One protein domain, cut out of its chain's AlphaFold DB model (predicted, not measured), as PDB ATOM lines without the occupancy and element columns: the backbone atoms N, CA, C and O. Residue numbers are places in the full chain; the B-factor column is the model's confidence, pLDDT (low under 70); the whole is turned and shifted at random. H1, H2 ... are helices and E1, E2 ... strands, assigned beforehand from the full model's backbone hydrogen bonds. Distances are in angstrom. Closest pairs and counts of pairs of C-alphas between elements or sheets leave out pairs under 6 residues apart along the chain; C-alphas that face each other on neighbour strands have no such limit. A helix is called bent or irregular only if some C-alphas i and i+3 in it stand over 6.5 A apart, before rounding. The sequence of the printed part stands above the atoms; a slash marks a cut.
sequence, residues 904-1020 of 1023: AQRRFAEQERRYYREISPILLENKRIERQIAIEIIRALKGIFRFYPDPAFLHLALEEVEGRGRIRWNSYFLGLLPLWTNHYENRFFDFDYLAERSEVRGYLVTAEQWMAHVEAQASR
ATOM      1  N   ALA A 904      40.347 116.280  35.536       91.19
ATOM      2  CA  ALA A 904      40.444 115.366  36.671       91.19
ATOM      3  C   ALA A 904      41.899 115.134  37.105       91.19
ATOM      4  O   ALA A 904      42.211 115.240  38.288       91.19
ATOM      5  N   GLN A 905      42.808 114.904  36.151       93.25
ATOM      6  CA  GLN A 905      44.240 114.754  36.417       93.25
ATOM      7  C   GLN A 905      44.845 116.010  37.056       93.25
ATOM      8  O   GLN A 905      45.648 115.902  37.985       93.25
ATOM      9  N   ARG A 906      44.462 117.208  36.592       91.94
ATOM     10  CA  ARG A 906      44.940 118.475  37.166       91.94
ATOM     11  C   ARG A 906      44.457 118.681  38.592       91.94
ATOM     12  O   ARG A 906      45.275 118.981  39.463       91.94
ATOM     13  N   ARG A 907      43.167 118.464  38.847       92.25
ATOM     14  CA  ARG A 907      42.598 118.584  40.195       92.25
ATOM     15  C   ARG A 907      43.141 117.517  41.134       92.25
ATOM     16  O   ARG A 907      43.463 117.837  42.272       92.25
ATOM     17  N   PHE A 908      43.347 116.294  40.648       93.31
ATOM     18  CA  PHE A 908      44.008 115.236  41.408       93.31
ATOM     19  C   PHE A 908      45.413 115.661  41.856       93.31
ATOM     20  O   PHE A 908      45.699 115.679  43.052       93.31
ATOM     21  N   ALA A 909      46.259 116.084  40.911       91.38
ATOM     22  CA  ALA A 909      47.618 116.534  41.204       91.38
ATOM     23  C   ALA A 909      47.644 117.741  42.160       91.38
ATOM     24  O   ALA A 909      48.575 117.902  42.949       91.38
ATOM     25  N   GLU A 910      46.633 118.609  42.107       90.25
ATOM     26  CA  GLU A 910      46.482 119.715  43.048       90.25
ATOM     27  C   GLU A 910      46.162 119.233  44.467       90.25
ATOM     28  O   GLU A 910      46.830 119.663  45.410       90.25
ATOM     29  N   GLN A 911      45.194 118.324  44.623       92.56
ATOM     30  CA  GLN A 911      44.846 117.760  45.929       92.56
ATOM     31  C   GLN A 911      46.001 116.946  46.521       92.56
ATOM     32  O   GLN A 911      46.272 117.044  47.715       92.56
ATOM     33  N   GLU A 912      46.742 116.212  45.692       92.44
ATOM     34  CA  GLU A 912      47.949 115.483  46.094       92.44
ATOM     35  C   GLU A 912      49.058 116.435  46.578       92.44
ATOM     36  O   GLU A 912      49.637 116.249  47.652       92.44
ATOM     37  N   ARG A 913      49.319 117.525  45.845       91.25
ATOM     38  CA  ARG A 913      50.269 118.561  46.287       91.25
ATOM     39  C   ARG A 913      49.812 119.238  47.574       91.25
ATOM     40  O   ARG A 913      50.642 119.472  48.452       91.25
ATOM     41  N   ARG A 914      48.520 119.559  47.689       91.81
ATOM     42  CA  ARG A 914      47.921 120.158  48.890       91.81
ATOM     43  C   ARG A 914      48.108 119.237  50.089       91.81
ATOM     44  O   ARG A 914      48.611 119.684  51.113       91.81
ATOM     45  N   TYR A 915      47.812 117.951  49.923       91.56
ATOM     46  CA  TYR A 915      48.010 116.924  50.937       91.56
ATOM     47  C   TYR A 915      49.457 116.909  51.442       91.56
ATOM     48  O   TYR A 915      49.708 117.032  52.639       91.56
ATOM     49  N   TYR A 916      50.430 116.825  50.531       91.25
ATOM     50  CA  TYR A 916      51.831 116.720  50.928       91.25
ATOM     51  C   TYR A 916      52.430 118.016  51.486       91.25
ATOM     52  O   TYR A 916      53.404 117.941  52.241       91.25
ATOM     53  N   ARG A 917      51.865 119.175  51.130       90.94
ATOM     54  CA  ARG A 917      52.311 120.503  51.571       90.94
ATOM     55  C   ARG A 917      51.685 120.940  52.894       90.94
ATOM     56  O   ARG A 917      52.384 121.525  53.713       90.94
ATOM     57  N   GLU A 918      50.383 120.727  53.067       88.81
ATOM     58  CA  GLU A 918      49.607 121.273  54.191       88.81
ATOM     59  C   GLU A 918      49.490 120.300  55.369       88.81
ATOM     60  O   GLU A 918      49.227 120.739  56.485       88.81
ATOM     61  N   ILE A 919      49.708 118.997  55.153       88.06
ATOM     62  CA  ILE A 919      49.626 117.986  56.212       88.06
ATOM     63  C   ILE A 919      51.033 117.527  56.597       88.06
ATOM     64  O   ILE A 919      51.780 117.002  55.759       88.06
ATOM     65  N   SER A 920      51.382 117.682  57.881       83.19
ATOM     66  CA  SER A 920      52.688 117.268  58.400       83.19
ATOM     67  C   SER A 920      52.871 115.753  58.240       83.19
ATOM     68  O   SER A 920      51.954 114.978  58.536       83.19
ATOM     69  N   PRO A 921      54.055 115.282  57.802       83.00
ATOM     70  CA  PRO A 921      54.370 113.855  57.817       83.00
ATOM     71  C   PRO A 921      54.476 113.292  59.246       83.00
ATOM     72  O   PRO A 921      54.469 112.075  59.425       83.00
ATOM     73  N   ILE A 922      54.574 114.148  60.271       81.88
ATOM     74  CA  ILE A 922      54.687 113.740  61.672       81.88
ATOM     75  C   ILE A 922      53.279 113.612  62.272       81.88
ATOM     76  O   ILE A 922      52.641 114.595  62.636       81.88
ATOM     77  N   LEU A 923      52.817 112.369  62.444       74.25
ATOM     78  CA  LEU A 923      51.471 112.022  62.936       74.25
ATOM     79  C   LEU A 923      51.061 112.710  64.253       74.25
ATOM     80  O   LEU A 923      49.876 112.951  64.473       74.25
ATOM     81  N   LEU A 924      52.023 112.992  65.137       70.81
ATOM     82  CA  LEU A 924      51.795 113.644  66.433       70.81
ATOM     83  C   LEU A 924      51.553 115.157  66.318       70.81
ATOM     84  O   LEU A 924      50.985 115.750  67.233       70.81
ATOM     85  N   GLU A 925      51.986 115.777  65.219       68.25
ATOM     86  CA  GLU A 925      51.840 117.214  64.972       68.25
ATOM     87  C   GLU A 925      50.516 117.562  64.292       68.25
ATOM     88  O   GLU A 925      50.102 118.718  64.330       68.25
ATOM     89  N   ASN A 926      49.838 116.568  63.712       77.44
ATOM     90  CA  ASN A 926      48.585 116.759  62.995       77.44
ATOM     91  C   ASN A 926      47.445 117.075  63.966       77.44
ATOM     92  O   ASN A 926      46.991 116.223  64.738       77.44
ATOM     93  N   LYS A 927      46.984 118.325  63.924       78.94
ATOM     94  CA  LYS A 927      45.895 118.852  64.740       78.94
ATOM     95  C   LYS A 927      44.579 118.761  63.965       78.94
ATOM     96  O   LYS A 927      44.446 118.162  62.895       78.94
ATOM     97  N   ARG A 928      43.550 119.371  64.550       82.56
ATOM     98  CA  ARG A 928      42.196 119.427  63.999       82.56
ATOM     99  C   ARG A 928      42.133 120.040  62.589       82.56
ATOM    100  O   ARG A 928      41.271 119.629  61.818       82.56
ATOM    101  N   ILE A 929      43.007 120.994  62.257       85.06
ATOM    102  CA  ILE A 929      43.006 121.690  60.957       85.06
ATOM    103  C   ILE A 929      43.507 120.754  59.851       85.06
ATOM    104  O   ILE A 929      42.852 120.610  58.827       85.06
ATOM    105  N   GLU A 930      44.606 120.041  60.079       86.25
ATOM    106  CA  GLU A 930      45.173 119.076  59.133       86.25
ATOM    107  C   GLU A 930      44.205 117.908  58.890       86.25
ATOM    108  O   GLU A 930      44.056 117.439  57.763       86.25
ATOM    109  N   ARG A 931      43.462 117.493  59.928       87.81
ATOM    110  CA  ARG A 931      42.372 116.511  59.804       87.81
ATOM    111  C   ARG A 931      41.235 117.030  58.919       87.81
ATOM    112  O   ARG A 931      40.739 116.278  58.086       87.81
ATOM    113  N   GLN A 932      40.834 118.291  59.076       89.19
ATOM    114  CA  GLN A 932      39.832 118.915  58.207       89.19
ATOM    115  C   GLN A 932      40.301 118.930  56.747       89.19
ATOM    116  O   GLN A 932      39.563 118.491  55.869       89.19
ATOM    117  N   ILE A 933      41.542 119.361  56.507       88.62
ATOM    118  CA  ILE A 933      42.150 119.408  55.172       88.62
ATOM    119  C   ILE A 933      42.187 118.008  54.545       88.62
ATOM    120  O   ILE A 933      41.801 117.840  53.393       88.62
ATOM    121  N   ALA A 934      42.571 116.976  55.303       88.62
ATOM    122  CA  ALA A 934      42.580 115.602  54.808       88.62
ATOM    123  C   ALA A 934      41.177 115.084  54.452       88.62
ATOM    124  O   ALA A 934      41.012 114.434  53.423       88.62
ATOM    125  N   ILE A 935      40.154 115.397  55.258       89.69
ATOM    126  CA  ILE A 935      38.755 115.042  54.954       89.69
ATOM    127  C   ILE A 935      38.283 115.753  53.680       89.69
ATOM    128  O   ILE A 935      37.644 115.129  52.832       89.69
ATOM    129  N   GLU A 936      38.595 117.043  53.529       90.19
ATOM    130  CA  GLU A 936      38.291 117.816  52.317       90.19
ATOM    131  C   GLU A 936      38.951 117.193  51.083       90.19
ATOM    132  O   GLU A 936      38.279 117.002  50.071       90.19
ATOM    133  N   ILE A 937      40.224 116.803  51.190       91.44
ATOM    134  CA  ILE A 937      40.970 116.129  50.123       91.44
ATOM    135  C   ILE A 937      40.321 114.787  49.778       91.44
ATOM    136  O   ILE A 937      40.024 114.552  48.613       91.44
ATOM    137  N   ILE A 938      40.013 113.929  50.757       89.88
ATOM    138  CA  ILE A 938      39.352 112.632  50.515       89.88
ATOM    139  C   ILE A 938      38.008 112.823  49.797       89.88
ATOM    140  O   ILE A 938      37.715 112.132  48.819       89.88
ATOM    141  N   ARG A 939      37.195 113.789  50.242       90.06
ATOM    142  CA  ARG A 939      35.911 114.111  49.600       90.06
ATOM    143  C   ARG A 939      36.105 114.637  48.174       90.06
ATOM    144  O   ARG A 939      35.357 114.232  47.284       90.06
ATOM    145  N   ALA A 940      37.110 115.480  47.940       89.81
ATOM    146  CA  ALA A 940      37.454 115.982  46.610       89.81
ATOM    147  C   ALA A 940      37.933 114.856  45.679       89.81
ATOM    148  O   ALA A 940      37.463 114.768  44.550       89.81
ATOM    149  N   LEU A 941      38.781 113.938  46.157       91.56
ATOM    150  CA  LEU A 941      39.259 112.776  45.395       91.56
ATOM    151  C   LEU A 941      38.113 111.845  44.976       91.56
ATOM    152  O   LEU A 941      38.085 111.376  43.839       91.56
ATOM    153  N   LYS A 942      37.117 111.638  45.850       89.62
ATOM    154  CA  LYS A 942      35.875 110.925  45.499       89.62
ATOM    155  C   LYS A 942      35.083 111.658  44.410       89.62
ATOM    156  O   LYS A 942      34.579 111.011  43.496       89.62
ATOM    157  N   GLY A 943      34.982 112.987  44.485       88.62
ATOM    158  CA  GLY A 943      34.354 113.816  43.446       88.62
ATOM    159  C   GLY A 943      35.080 113.725  42.099       88.62
ATOM    160  O   GLY A 943      34.442 113.498  41.074       88.62
ATOM    161  N   ILE A 944      36.414 113.796  42.115       91.50
ATOM    162  CA  ILE A 944      37.279 113.653  40.935       91.50
ATOM    163  C   ILE A 944      37.109 112.266  40.299       91.50
ATOM    164  O   ILE A 944      36.937 112.178  39.088       91.50
ATOM    165  N   PHE A 945      37.082 111.195  41.100       90.38
ATOM    166  CA  PHE A 945      36.836 109.838  40.601       90.38
ATOM    167  C   PHE A 945      35.445 109.691  39.973       90.38
ATOM    168  O   PHE A 945      35.303 109.091  38.916       90.38
ATOM    169  N   ARG A 946      34.401 110.254  40.589       88.69
ATOM    170  CA  ARG A 946      33.048 110.227  40.005       88.69
ATOM    171  C   ARG A 946      32.968 111.027  38.694       88.69
ATOM    172  O   ARG A 946      32.172 110.674  37.833       88.69
ATOM    173  N   PHE A 947      33.783 112.073  38.544       88.62
ATOM    174  CA  PHE A 947      33.867 112.892  37.330       88.62
ATOM    175  C   PHE A 947      34.657 112.205  36.201       88.62
ATOM    176  O   PHE A 947      34.234 112.234  35.045       88.62
ATOM    177  N   TYR A 948      35.777 111.553  36.528       91.06
ATOM    178  CA  TYR A 948      36.527 110.669  35.632       91.06
ATOM    179  C   TYR A 948      37.060 109.447  36.415       91.06
ATOM    180  O   TYR A 948      38.023 109.590  37.178       91.06
ATOM    181  N   PRO A 949      36.449 108.259  36.246       89.06
ATOM    182  CA  PRO A 949      36.765 107.063  37.040       89.06
ATOM    183  C   PRO A 949      38.113 106.399  36.701       89.06
ATOM    184  O   PRO A 949      38.177 105.320  36.119       89.06
ATOM    185  N   ASP A 950      39.214 107.020  37.125       89.44
ATOM    186  CA  ASP A 950      40.551 106.418  37.129       89.44
ATOM    187  C   ASP A 950      40.893 105.904  38.543       89.44
ATOM    188  O   ASP A 950      40.949 106.707  39.485       89.44
ATOM    189  N   PRO A 951      41.152 104.594  38.735       86.69
ATOM    190  CA  PRO A 951      41.572 104.038  40.021       86.69
ATOM    191  C   PRO A 951      42.763 104.769  40.655       86.69
ATOM    192  O   PRO A 951      42.851 104.846  41.884       86.69
ATOM    193  N   ALA A 952      43.654 105.346  39.840       89.12
ATOM    194  CA  ALA A 952      44.797 106.111  40.319       89.12
ATOM    195  C   ALA A 952      44.384 107.331  41.161       89.12
ATOM    196  O   ALA A 952      45.120 107.709  42.069       89.12
ATOM    197  N   PHE A 953      43.204 107.921  40.945       91.62
ATOM    198  CA  PHE A 953      42.761 109.097  41.706       91.62
ATOM    199  C   PHE A 953      42.332 108.789  43.141       91.62
ATOM    200  O   PHE A 953      42.263 109.690  43.975       91.62
ATOM    201  N   LEU A 954      42.061 107.524  43.460       90.31
ATOM    202  CA  LEU A 954      41.659 107.111  44.804       90.31
ATOM    203  C   LEU A 954      42.819 106.568  45.639       90.31
ATOM    204  O   LEU A 954      42.614 106.313  46.824       90.31
ATOM    205  N   HIS A 955      44.018 106.408  45.066       90.56
ATOM    206  CA  HIS A 955      45.144 105.783  45.768       90.56
ATOM    207  C   HIS A 955      45.469 106.515  47.076       90.56
ATOM    208  O   HIS A 955      45.538 105.889  48.130       90.56
ATOM    209  N   LEU A 956      45.553 107.848  47.021       90.06
ATOM    210  CA  LEU A 956      45.876 108.680  48.174       90.06
ATOM    211  C   LEU A 956      44.779 108.610  49.244       90.06
ATOM    212  O   LEU A 956      45.071 108.461  50.427       90.06
ATOM    213  N   ALA A 957      43.508 108.659  48.830       89.25
ATOM    214  CA  ALA A 957      42.379 108.514  49.745       89.25
ATOM    215  C   ALA A 957      42.388 107.143  50.433       89.25
ATOM    216  O   ALA A 957      42.133 107.063  51.633       89.25
ATOM    217  N   LEU A 958      42.702 106.077  49.687       89.00
ATOM    218  CA  LEU A 958      42.756 104.713  50.199       89.00
ATOM    219  C   LEU A 958      43.914 104.521  51.184       89.00
ATOM    220  O   LEU A 958      43.687 104.002  52.274       89.00
ATOM    221  N   GLU A 959      45.128 104.958  50.841       88.69
ATOM    222  CA  GLU A 959      46.286 104.887  51.742       88.69
ATOM    223  C   GLU A 959      46.018 105.616  53.064       88.69
ATOM    224  O   GLU A 959      46.334 105.106  54.145       88.69
ATOM    225  N   GLU A 960      45.374 106.779  52.981       89.44
ATOM    226  CA  GLU A 960      45.021 107.599  54.131       89.44
ATOM    227  C   GLU A 960      44.045 106.876  55.075       89.44
ATOM    228  O   GLU A 960      44.348 106.685  56.256       89.44
ATOM    229  N   VAL A 961      42.911 106.383  54.566       87.62
ATOM    230  CA  VAL A 961      41.890 105.698  55.389       87.62
ATOM    231  C   VAL A 961      42.275 104.267  55.792       87.62
ATOM    232  O   VAL A 961      41.698 103.705  56.727       87.62
ATOM    233  N   GLU A 962      43.261 103.655  55.129       85.00
ATOM    234  CA  GLU A 962      43.878 102.389  55.553       85.00
ATOM    235  C   GLU A 962      44.899 102.563  56.686       85.00
ATOM    236  O   GLU A 962      45.378 101.568  57.234       85.00
ATOM    237  N   GLY A 963      45.188 103.808  57.081       77.06
ATOM    238  CA  GLY A 963      46.119 104.130  58.159       77.06
ATOM    239  C   GLY A 963      47.588 104.087  57.737       77.06
ATOM    240  O   GLY A 963      48.459 103.996  58.600       77.06
ATOM    241  N   ARG A 964      47.867 104.131  56.426       82.75
ATOM    242  CA  ARG A 964      49.219 104.253  55.851       82.75
ATOM    243  C   ARG A 964      49.584 105.696  55.490       82.75
ATOM    244  O   ARG A 964      50.731 105.950  55.140       82.75
ATOM    245  N   GLY A 965      48.623 106.613  55.567       84.19
ATOM    246  CA  GLY A 965      48.823 108.032  55.306       84.19
ATOM    247  C   GLY A 965      49.281 108.843  56.522       84.19
ATOM    248  O   GLY A 965      49.879 108.324  57.466       84.19
ATOM    249  N   ARG A 966      49.031 110.152  56.479       87.25
ATOM    250  CA  ARG A 966      49.600 111.148  57.396       87.25
ATOM    251  C   ARG A 966      48.678 111.506  58.555       87.25
ATOM    252  O   ARG A 966      49.171 112.050  59.537       87.25
ATOM    253  N   ILE A 967      47.379 111.213  58.515       86.62
ATOM    254  CA  ILE A 967      46.447 111.492  59.617       86.62
ATOM    255  C   ILE A 967      46.128 110.226  60.405       86.62
ATOM    256  O   ILE A 967      45.865 109.141  59.892       86.62
ATOM    257  N   ARG A 968      46.071 110.397  61.724       84.50
ATOM    258  CA  ARG A 968      45.626 109.354  62.642       84.50
ATOM    259  C   ARG A 968      44.102 109.329  62.739       84.50
ATOM    260  O   ARG A 968      43.508 110.134  63.464       84.50
ATOM    261  N   TRP A 969      43.457 108.390  62.057       86.06
ATOM    262  CA  TRP A 969      41.991 108.276  62.036       86.06
ATOM    263  C   TRP A 969      41.377 107.520  63.210       86.06
ATOM    264  O   TRP A 969      40.192 107.703  63.491       86.06
ATOM    265  N   ASN A 970      42.167 106.722  63.923       84.06
ATOM    266  CA  ASN A 970      41.731 105.890  65.035       84.06
ATOM    267  C   ASN A 970      42.167 106.428  66.408       84.06
ATOM    268  O   ASN A 970      43.130 107.185  66.551       84.06
ATOM    269  N   SER A 971      41.427 106.036  67.443       78.56
ATOM    270  CA  SER A 971      41.786 106.283  68.843       78.56
ATOM    271  C   SER A 971      42.858 105.298  69.314       78.56
ATOM    272  O   SER A 971      42.985 104.211  68.761       78.56
ATOM    273  N   TYR A 972      43.625 105.648  70.347       75.31
ATOM    274  CA  TYR A 972      44.628 104.758  70.944       75.31
ATOM    275  C   TYR A 972      44.273 104.441  72.394       75.31
ATOM    276  O   TYR A 972      43.896 105.330  73.158       75.31
ATOM    277  N   PHE A 973      44.457 103.189  72.798       69.00
ATOM    278  CA  PHE A 973      44.434 102.785  74.195       69.00
ATOM    279  C   PHE A 973      45.780 103.144  74.838       69.00
ATOM    280  O   PHE A 973      46.835 102.717  74.360       69.00
ATOM    281  N   LEU A 974      45.741 103.985  75.880       69.31
ATOM    282  CA  LEU A 974      46.916 104.516  76.599       69.31
ATOM    283  C   LEU A 974      47.967 105.205  75.700       69.31
ATOM    284  O   LEU A 974      49.135 105.291  76.061       69.31
ATOM    285  N   GLY A 975      47.569 105.681  74.515       63.25
ATOM    286  CA  GLY A 975      48.471 106.332  73.557       63.25
ATOM    287  C   GLY A 975      49.422 105.395  72.799       63.25
ATOM    288  O   GLY A 975      50.178 105.883  71.966       63.25
ATOM    289  N   LEU A 976      49.370 104.077  73.040       64.44
ATOM    290  CA  LEU A 976      50.331 103.098  72.502       64.44
ATOM    291  C   LEU A 976      49.699 102.039  71.584       64.44
ATOM    292  O   LEU A 976      50.335 101.624  70.619       64.44
ATOM    293  N   LEU A 977      48.450 101.627  71.835       73.44
ATOM    294  CA  LEU A 977      47.774 100.589  71.044       73.44
ATOM    295  C   LEU A 977      46.631 101.177  70.200       73.44
ATOM    296  O   LEU A 977      45.700 101.729  70.788       73.44
ATOM    297  N   PRO A 978      46.646 101.055  68.860       72.00
ATOM    298  CA  PRO A 978      45.550 101.532  68.022       72.00
ATOM    299  C   PRO A 978      44.265 100.741  68.305       72.00
ATOM    300  O   PRO A 978      44.253  99.512  68.271       72.00
ATOM    301  N   LEU A 979      43.172 101.449  68.574       77.69
ATOM    302  CA  LEU A 979      41.831 100.887  68.700       77.69
ATOM    303  C   LEU A 979      41.116 100.923  67.346       77.69
ATOM    304  O   LEU A 979      41.448 101.707  66.465       77.69
ATOM    305  N   TRP A 980      40.084 100.097  67.198       68.75
ATOM    306  CA  TRP A 980      39.206 100.093  66.019       68.75
ATOM    307  C   TRP A 980      38.145 101.205  66.065       68.75
ATOM    308  O   TRP A 980      37.269 101.272  65.210       68.75
ATOM    309  N   THR A 981      38.195 102.068  67.081       77.62
ATOM    310  CA  THR A 981      37.257 103.171  67.278       77.62
ATOM    311  C   THR A 981      37.776 104.446  66.621       77.62
ATOM    312  O   THR A 981      38.969 104.753  66.681       77.62
ATOM    313  N   ASN A 982      36.868 105.209  66.004       81.06
ATOM    314  CA  ASN A 982      37.171 106.514  65.415       81.06
ATOM    315  C   ASN A 982      37.906 107.420  66.413       81.06
ATOM    316  O   ASN A 982      37.625 107.413  67.616       81.06
ATOM    317  N   HIS A 983      38.843 108.221  65.915       83.88
ATOM    318  CA  HIS A 983      39.441 109.292  66.695       83.88
ATOM    319  C   HIS A 983      38.345 110.270  67.137       83.88
ATOM    320  O   HIS A 983      37.494 110.651  66.333       83.88
ATOM    321  N   TYR A 984      38.373 110.706  68.399       80.44
ATOM    322  CA  TYR A 984      37.305 111.537  68.970       80.44
ATOM    323  C   TYR A 984      37.056 112.841  68.192       80.44
ATOM    324  O   TYR A 984      35.946 113.363  68.219       80.44
ATOM    325  N   GLU A 985      38.065 113.370  67.493       83.06
ATOM    326  CA  GLU A 985      37.943 114.591  66.688       83.06
ATOM    327  C   GLU A 985      37.211 114.395  65.354       83.06
ATOM    328  O   GLU A 985      36.715 115.373  64.800       83.06
ATOM    329  N   ASN A 986      37.094 113.164  64.843       83.12
ATOM    330  CA  ASN A 986      36.384 112.897  63.584       83.12
ATOM    331  C   ASN A 986      34.902 113.299  63.660       83.12
ATOM    332  O   ASN A 986      34.322 113.739  62.669       83.12
ATOM    333  N   ARG A 987      34.307 113.227  64.861       81.94
ATOM    334  CA  ARG A 987      32.911 113.621  65.117       81.94
ATOM    335  C   ARG A 987      32.624 115.094  64.818       81.94
ATOM    336  O   ARG A 987      31.472 115.459  64.671       81.94
ATOM    337  N   PHE A 988      33.648 115.950  64.787       82.81
ATOM    338  CA  PHE A 988      33.472 117.378  64.507       82.81
ATOM    339  C   PHE A 988      33.296 117.684  63.015       82.81
ATOM    340  O   PHE A 988      33.045 118.835  62.671       82.81
ATOM    341  N   PHE A 989      33.467 116.684  62.149       81.94
ATOM    342  CA  PHE A 989      33.441 116.827  60.693       81.94
ATOM    343  C   PHE A 989      32.505 115.814  60.016       81.94
ATOM    344  O   PHE A 989      32.561 115.661  58.792       81.94
ATOM    345  N   ASP A 990      31.689 115.106  60.809       84.38
ATOM    346  CA  ASP A 990      30.836 113.992  60.376       84.38
ATOM    347  C   ASP A 990      31.602 112.988  59.503       84.38
ATOM    348  O   ASP A 990      31.225 112.686  58.370       84.38
ATOM    349  N   PHE A 991      32.744 112.524  60.016       86.75
ATOM    350  CA  PHE A 991      33.642 111.623  59.299       86.75
ATOM    351  C   PHE A 991      33.794 110.292  60.039       86.75
ATOM    352  O   PHE A 991      34.137 110.265  61.220       86.75
ATOM    353  N   ASP A 992      33.574 109.178  59.342       87.56
ATOM    354  CA  ASP A 992      33.853 107.829  59.837       87.56
ATOM    355  C   ASP A 992      34.829 107.142  58.880       87.56
ATOM    356  O   ASP A 992      34.470 106.783  57.760       87.56
ATOM    357  N   TYR A 993      36.071 106.938  59.330       84.88
ATOM    358  CA  TYR A 993      37.119 106.408  58.456       84.88
ATOM    359  C   TYR A 993      36.852 104.961  58.015       84.88
ATOM    360  O   TYR A 993      37.308 104.558  56.947       84.88
ATOM    361  N   LEU A 994      36.117 104.163  58.805       84.38
ATOM    362  CA  LEU A 994      35.781 102.785  58.437       84.38
ATOM    363  C   LEU A 994      34.714 102.755  57.342       84.38
ATOM    364  O   LEU A 994      34.839 101.966  56.400       84.38
ATOM    365  N   ALA A 995      33.708 103.625  57.456       86.62
ATOM    366  CA  ALA A 995      32.684 103.807  56.434       86.62
ATOM    367  C   ALA A 995      33.308 104.344  55.136       86.62
ATOM    368  O   ALA A 995      33.126 103.750  54.075       86.62
ATOM    369  N   GLU A 996      34.146 105.374  55.231       86.94
ATOM    370  CA  GLU A 996      34.843 105.970  54.085       86.94
ATOM    371  C   GLU A 996      35.792 104.974  53.406       86.94
ATOM    372  O   GLU A 996      35.791 104.848  52.184       86.94
ATOM    373  N   ARG A 997      36.528 104.161  54.177       86.12
ATOM    374  CA  ARG A 997      37.341 103.065  53.628       86.12
ATOM    375  C   ARG A 997      36.502 102.050  52.858       86.12
ATOM    376  O   ARG A 997      36.947 101.552  51.824       86.12
ATOM    377  N   SER A 998      35.318 101.704  53.362       85.88
ATOM    378  CA  SER A 998      34.417 100.782  52.663       85.88
ATOM    379  C   SER A 998      33.876 101.388  51.365       85.88
ATOM    380  O   SER A 998      33.836 100.698  50.347       85.88
ATOM    381  N   GLU A 999      33.562 102.683  51.368       87.00
ATOM    382  CA  GLU A 999      33.059 103.408  50.201       87.00
ATOM    383  C   GLU A 999      34.135 103.552  49.114       87.00
ATOM    384  O   GLU A 999      33.888 103.218  47.955       87.00
ATOM    385  N   VAL A1000      35.361 103.950  49.479       85.31
ATOM    386  CA  VAL A1000      36.497 104.073  48.545       85.31
ATOM    387  C   VAL A1000      36.863 102.719  47.926       85.31
ATOM    388  O   VAL A1000      37.094 102.634  46.721       85.31
ATOM    389  N   ARG A1001      36.848 101.628  48.709       85.19
ATOM    390  CA  ARG A1001      37.028 100.268  48.165       85.19
ATOM    391  C   ARG A1001      35.886  99.861  47.232       85.19
ATOM    392  O   ARG A1001      36.140  99.211  46.221       85.19
ATOM    393  N   GLY A1002      34.653 100.264  47.540       84.38
ATOM    394  CA  GLY A1002      33.495 100.061  46.671       84.38
ATOM    395  C   GLY A1002      33.664 100.721  45.300       84.38
ATOM    396  O   GLY A1002      33.343 100.104  44.283       84.38
ATOM    397  N   TYR A1003      34.242 101.925  45.251       85.44
ATOM    398  CA  TYR A1003      34.550 102.605  43.989       85.44
ATOM    399  C   TYR A1003      35.566 101.859  43.126       85.44
ATOM    400  O   TYR A1003      35.358 101.740  41.924       85.44
ATOM    401  N   LEU A1004      36.615 101.287  43.725       79.94
ATOM    402  CA  LEU A1004      37.620 100.520  42.980       79.94
ATOM    403  C   LEU A1004      37.041  99.253  42.338       79.94
ATOM    404  O   LEU A1004      37.381  98.928  41.206       79.94
ATOM    405  N   VAL A1005      36.132  98.562  43.035       82.25
ATOM    406  CA  VAL A1005      35.463  97.354  42.516       82.25
ATOM    407  C   VAL A1005      34.467  97.688  41.399       82.25
ATOM    408  O   VAL A1005      34.219  96.865  40.526       82.25
ATOM    409  N   THR A1006      33.902  98.899  41.410       84.06
ATOM    410  CA  THR A1006      32.877  99.345  40.452       84.06
ATOM    411  C   THR A1006      33.414 100.304  39.385       84.06
ATOM    412  O   THR A1006      32.626 100.862  38.623       84.06
ATOM    413  N   ALA A1007      34.734 100.487  39.284       81.62
ATOM    414  CA  ALA A1007      35.353 101.491  38.416       81.62
ATOM    415  C   ALA A1007      34.946 101.355  36.938       81.62
ATOM    416  O   ALA A1007      34.608 102.351  36.307       81.62
ATOM    417  N   GLU A1008      34.880 100.131  36.405       79.50
ATOM    418  CA  GLU A1008      34.441  99.877  35.022       79.50
ATOM    419  C   GLU A1008      32.967 100.261  34.791       79.50
ATOM    420  O   GLU A1008      32.614 100.807  33.747       79.50
ATOM    421  N   GLN A1009      32.100 100.037  35.785       82.88
ATOM    422  CA  GLN A1009      30.683 100.420  35.722       82.88
ATOM    423  C   GLN A1009      30.517 101.941  35.784       82.88
ATOM    424  O   GLN A1009      29.672 102.506  35.088       82.88
ATOM    425  N   TRP A1010      31.347 102.608  36.588       81.44
ATOM    426  CA  TRP A1010      31.414 104.063  36.636       81.44
ATOM    427  C   TRP A1010      31.942 104.648  35.325       81.44
ATOM    428  O   TRP A1010      31.343 105.598  34.827       81.44
ATOM    429  N   MET A1011      32.992 104.074  34.725       84.06
ATOM    430  CA  MET A1011      33.492 104.505  33.412       84.06
ATOM    431  C   MET A1011      32.395 104.421  32.348       84.06
ATOM    432  O   MET A1011      32.128 105.414  31.676       84.06
ATOM    433  N   ALA A1012      31.677 103.296  32.266       81.12
ATOM    434  CA  ALA A1012      30.561 103.135  31.332       81.12
ATOM    435  C   ALA A1012      29.416 104.141  31.587       81.12
ATOM    436  O   ALA A1012      28.799 104.649  30.649       81.12
ATOM    437  N   HIS A1013      29.135 104.466  32.855       83.06
ATOM    438  CA  HIS A1013      28.154 105.493  33.218       83.06
ATOM    439  C   HIS A1013      28.590 106.894  32.765       83.06
ATOM    440  O   HIS A1013      27.786 107.642  32.208       83.06
ATOM    441  N   VAL A1014      29.862 107.235  32.966       82.00
ATOM    442  CA  VAL A1014      30.442 108.531  32.594       82.00
ATOM    443  C   VAL A1014      30.544 108.678  31.076       82.00
ATOM    444  O   VAL A1014      30.233 109.752  30.570       82.00
ATOM    445  N   GLU A1015      30.864 107.616  30.333       80.50
ATOM    446  CA  GLU A1015      30.824 107.592  28.860       80.50
ATOM    447  C   GLU A1015      29.396 107.798  28.319       80.50
ATOM    448  O   GLU A1015      29.162 108.583  27.391       80.50
ATOM    449  N   ALA A1016      28.401 107.160  28.944       77.06
ATOM    450  CA  ALA A1016      26.989 107.349  28.611       77.06
ATOM    451  C   ALA A1016      26.465 108.755  28.974       77.06
ATOM    452  O   ALA A1016      25.532 109.254  28.344       77.06
ATOM    453  N   GLN A1017      27.049 109.406  29.984       75.75
ATOM    454  CA  GLN A1017      26.756 110.799  30.320       75.75
ATOM    455  C   GLN A1017      27.463 111.778  29.385       75.75
ATOM    456  O   GLN A1017      26.815 112.700  28.904       75.75
ATOM    457  N   ALA A1018      28.741 111.559  29.073       68.56
ATOM    458  CA  ALA A1018      29.540 112.398  28.177       68.56
ATOM    459  C   ALA A1018      28.967 112.451  26.749       68.56
ATOM    460  O   ALA A1018      29.129 113.441  26.042       68.56
ATOM    461  N   SER A1019      28.239 111.407  26.337       63.47
ATOM    462  CA  SER A1019      27.484 111.366  25.077       63.47
ATOM    463  C   SER A1019      26.133 112.104  25.120       63.47
ATOM    464  O   SER A1019      25.548 112.349  24.067       63.47
ATOM    465  N   ARG A1020      25.623 112.478  26.307       62.97
ATOM    466  CA  ARG A1020      24.325 113.167  26.503       62.97
ATOM    467  C   ARG A1020      24.452 114.607  27.010       62.97
ATOM    468  O   ARG A1020      23.607 115.437  26.693       62.97
TER     469      ARG A1020
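What this domain is: This is residues 904 to 1020 of the 1023 residues of the protein "Toll/interleukin-1 receptor domain-containing protein" of Bacteroidetes bacterium (UniProt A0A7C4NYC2). Four helices, H1, H2, H3 and H5, run up and down in an elongated bundle, each against the one before it. The small hairpin of E1 and E2 and short H4 lie at one end, and H6 lies at the other. The printed part has 117 residues, in the order H1, H2, H3, E1, E2, H4, H5, H6; it is mostly helix, with one antiparallel sheet, E1 - E2. It is compact, radius of gyration of the C-alphas 15.3 A, and only just a rod, spanning 55 by 27 by 22 A.

Where its parts are: E1 is residues 970 to 973 and E2 977 to 982. H4 is 984 to 988, H5 993 to 1005, 18.4 A long, and H6 1007 to 1018, ending at C-alpha 1018 (29.540, 112.398, 28.177). H1, 904 to 918, begins at C-alpha 904 (40.444, 115.366, 36.671) and is 20.6 A long; H2, 928 to 947, is 28.7 A. H3, 951 to 961, is irregular: C-alphas 953 and 956 are 7.2 A apart.

How they stand to each other: In the hairpin of E1 and E2, N 971 and O 981 are 2.9 A apart, within hydrogen-bond range. The closest C-alphas of E1 and H4, Ser 971 and Tyr 984, are 6.9 A apart. H3, the hub, touches H5 at Val 961 and Arg 997, closest C-alphas 5.5 A, a shallow tilt of 20 degrees, opposite ways. H2, with residues 937 to 945 alone, touches H3 at Ile 938 and Ala 957, closest C-alphas 5.2 A. H1 touches H2 at Ala 904 and Ile 944, closest C-alphas 5.6 A. H6 is close to but not clearly touching H2. Every O i to N i+4 pair is within range in H1, H2, H5 and H6, 4 of 7 in H3, and 0 of 1 in H4, where 1 of 2 O i to N i+3 pairs is.

The domain as a whole: The farthest C-alphas, Leu 974 and Arg 1020, are 55.6 A apart. The printed part has no cut and no long link. Residues 925, 973 to 976, 980 and 1018 to 1020 have pLDDT under 70.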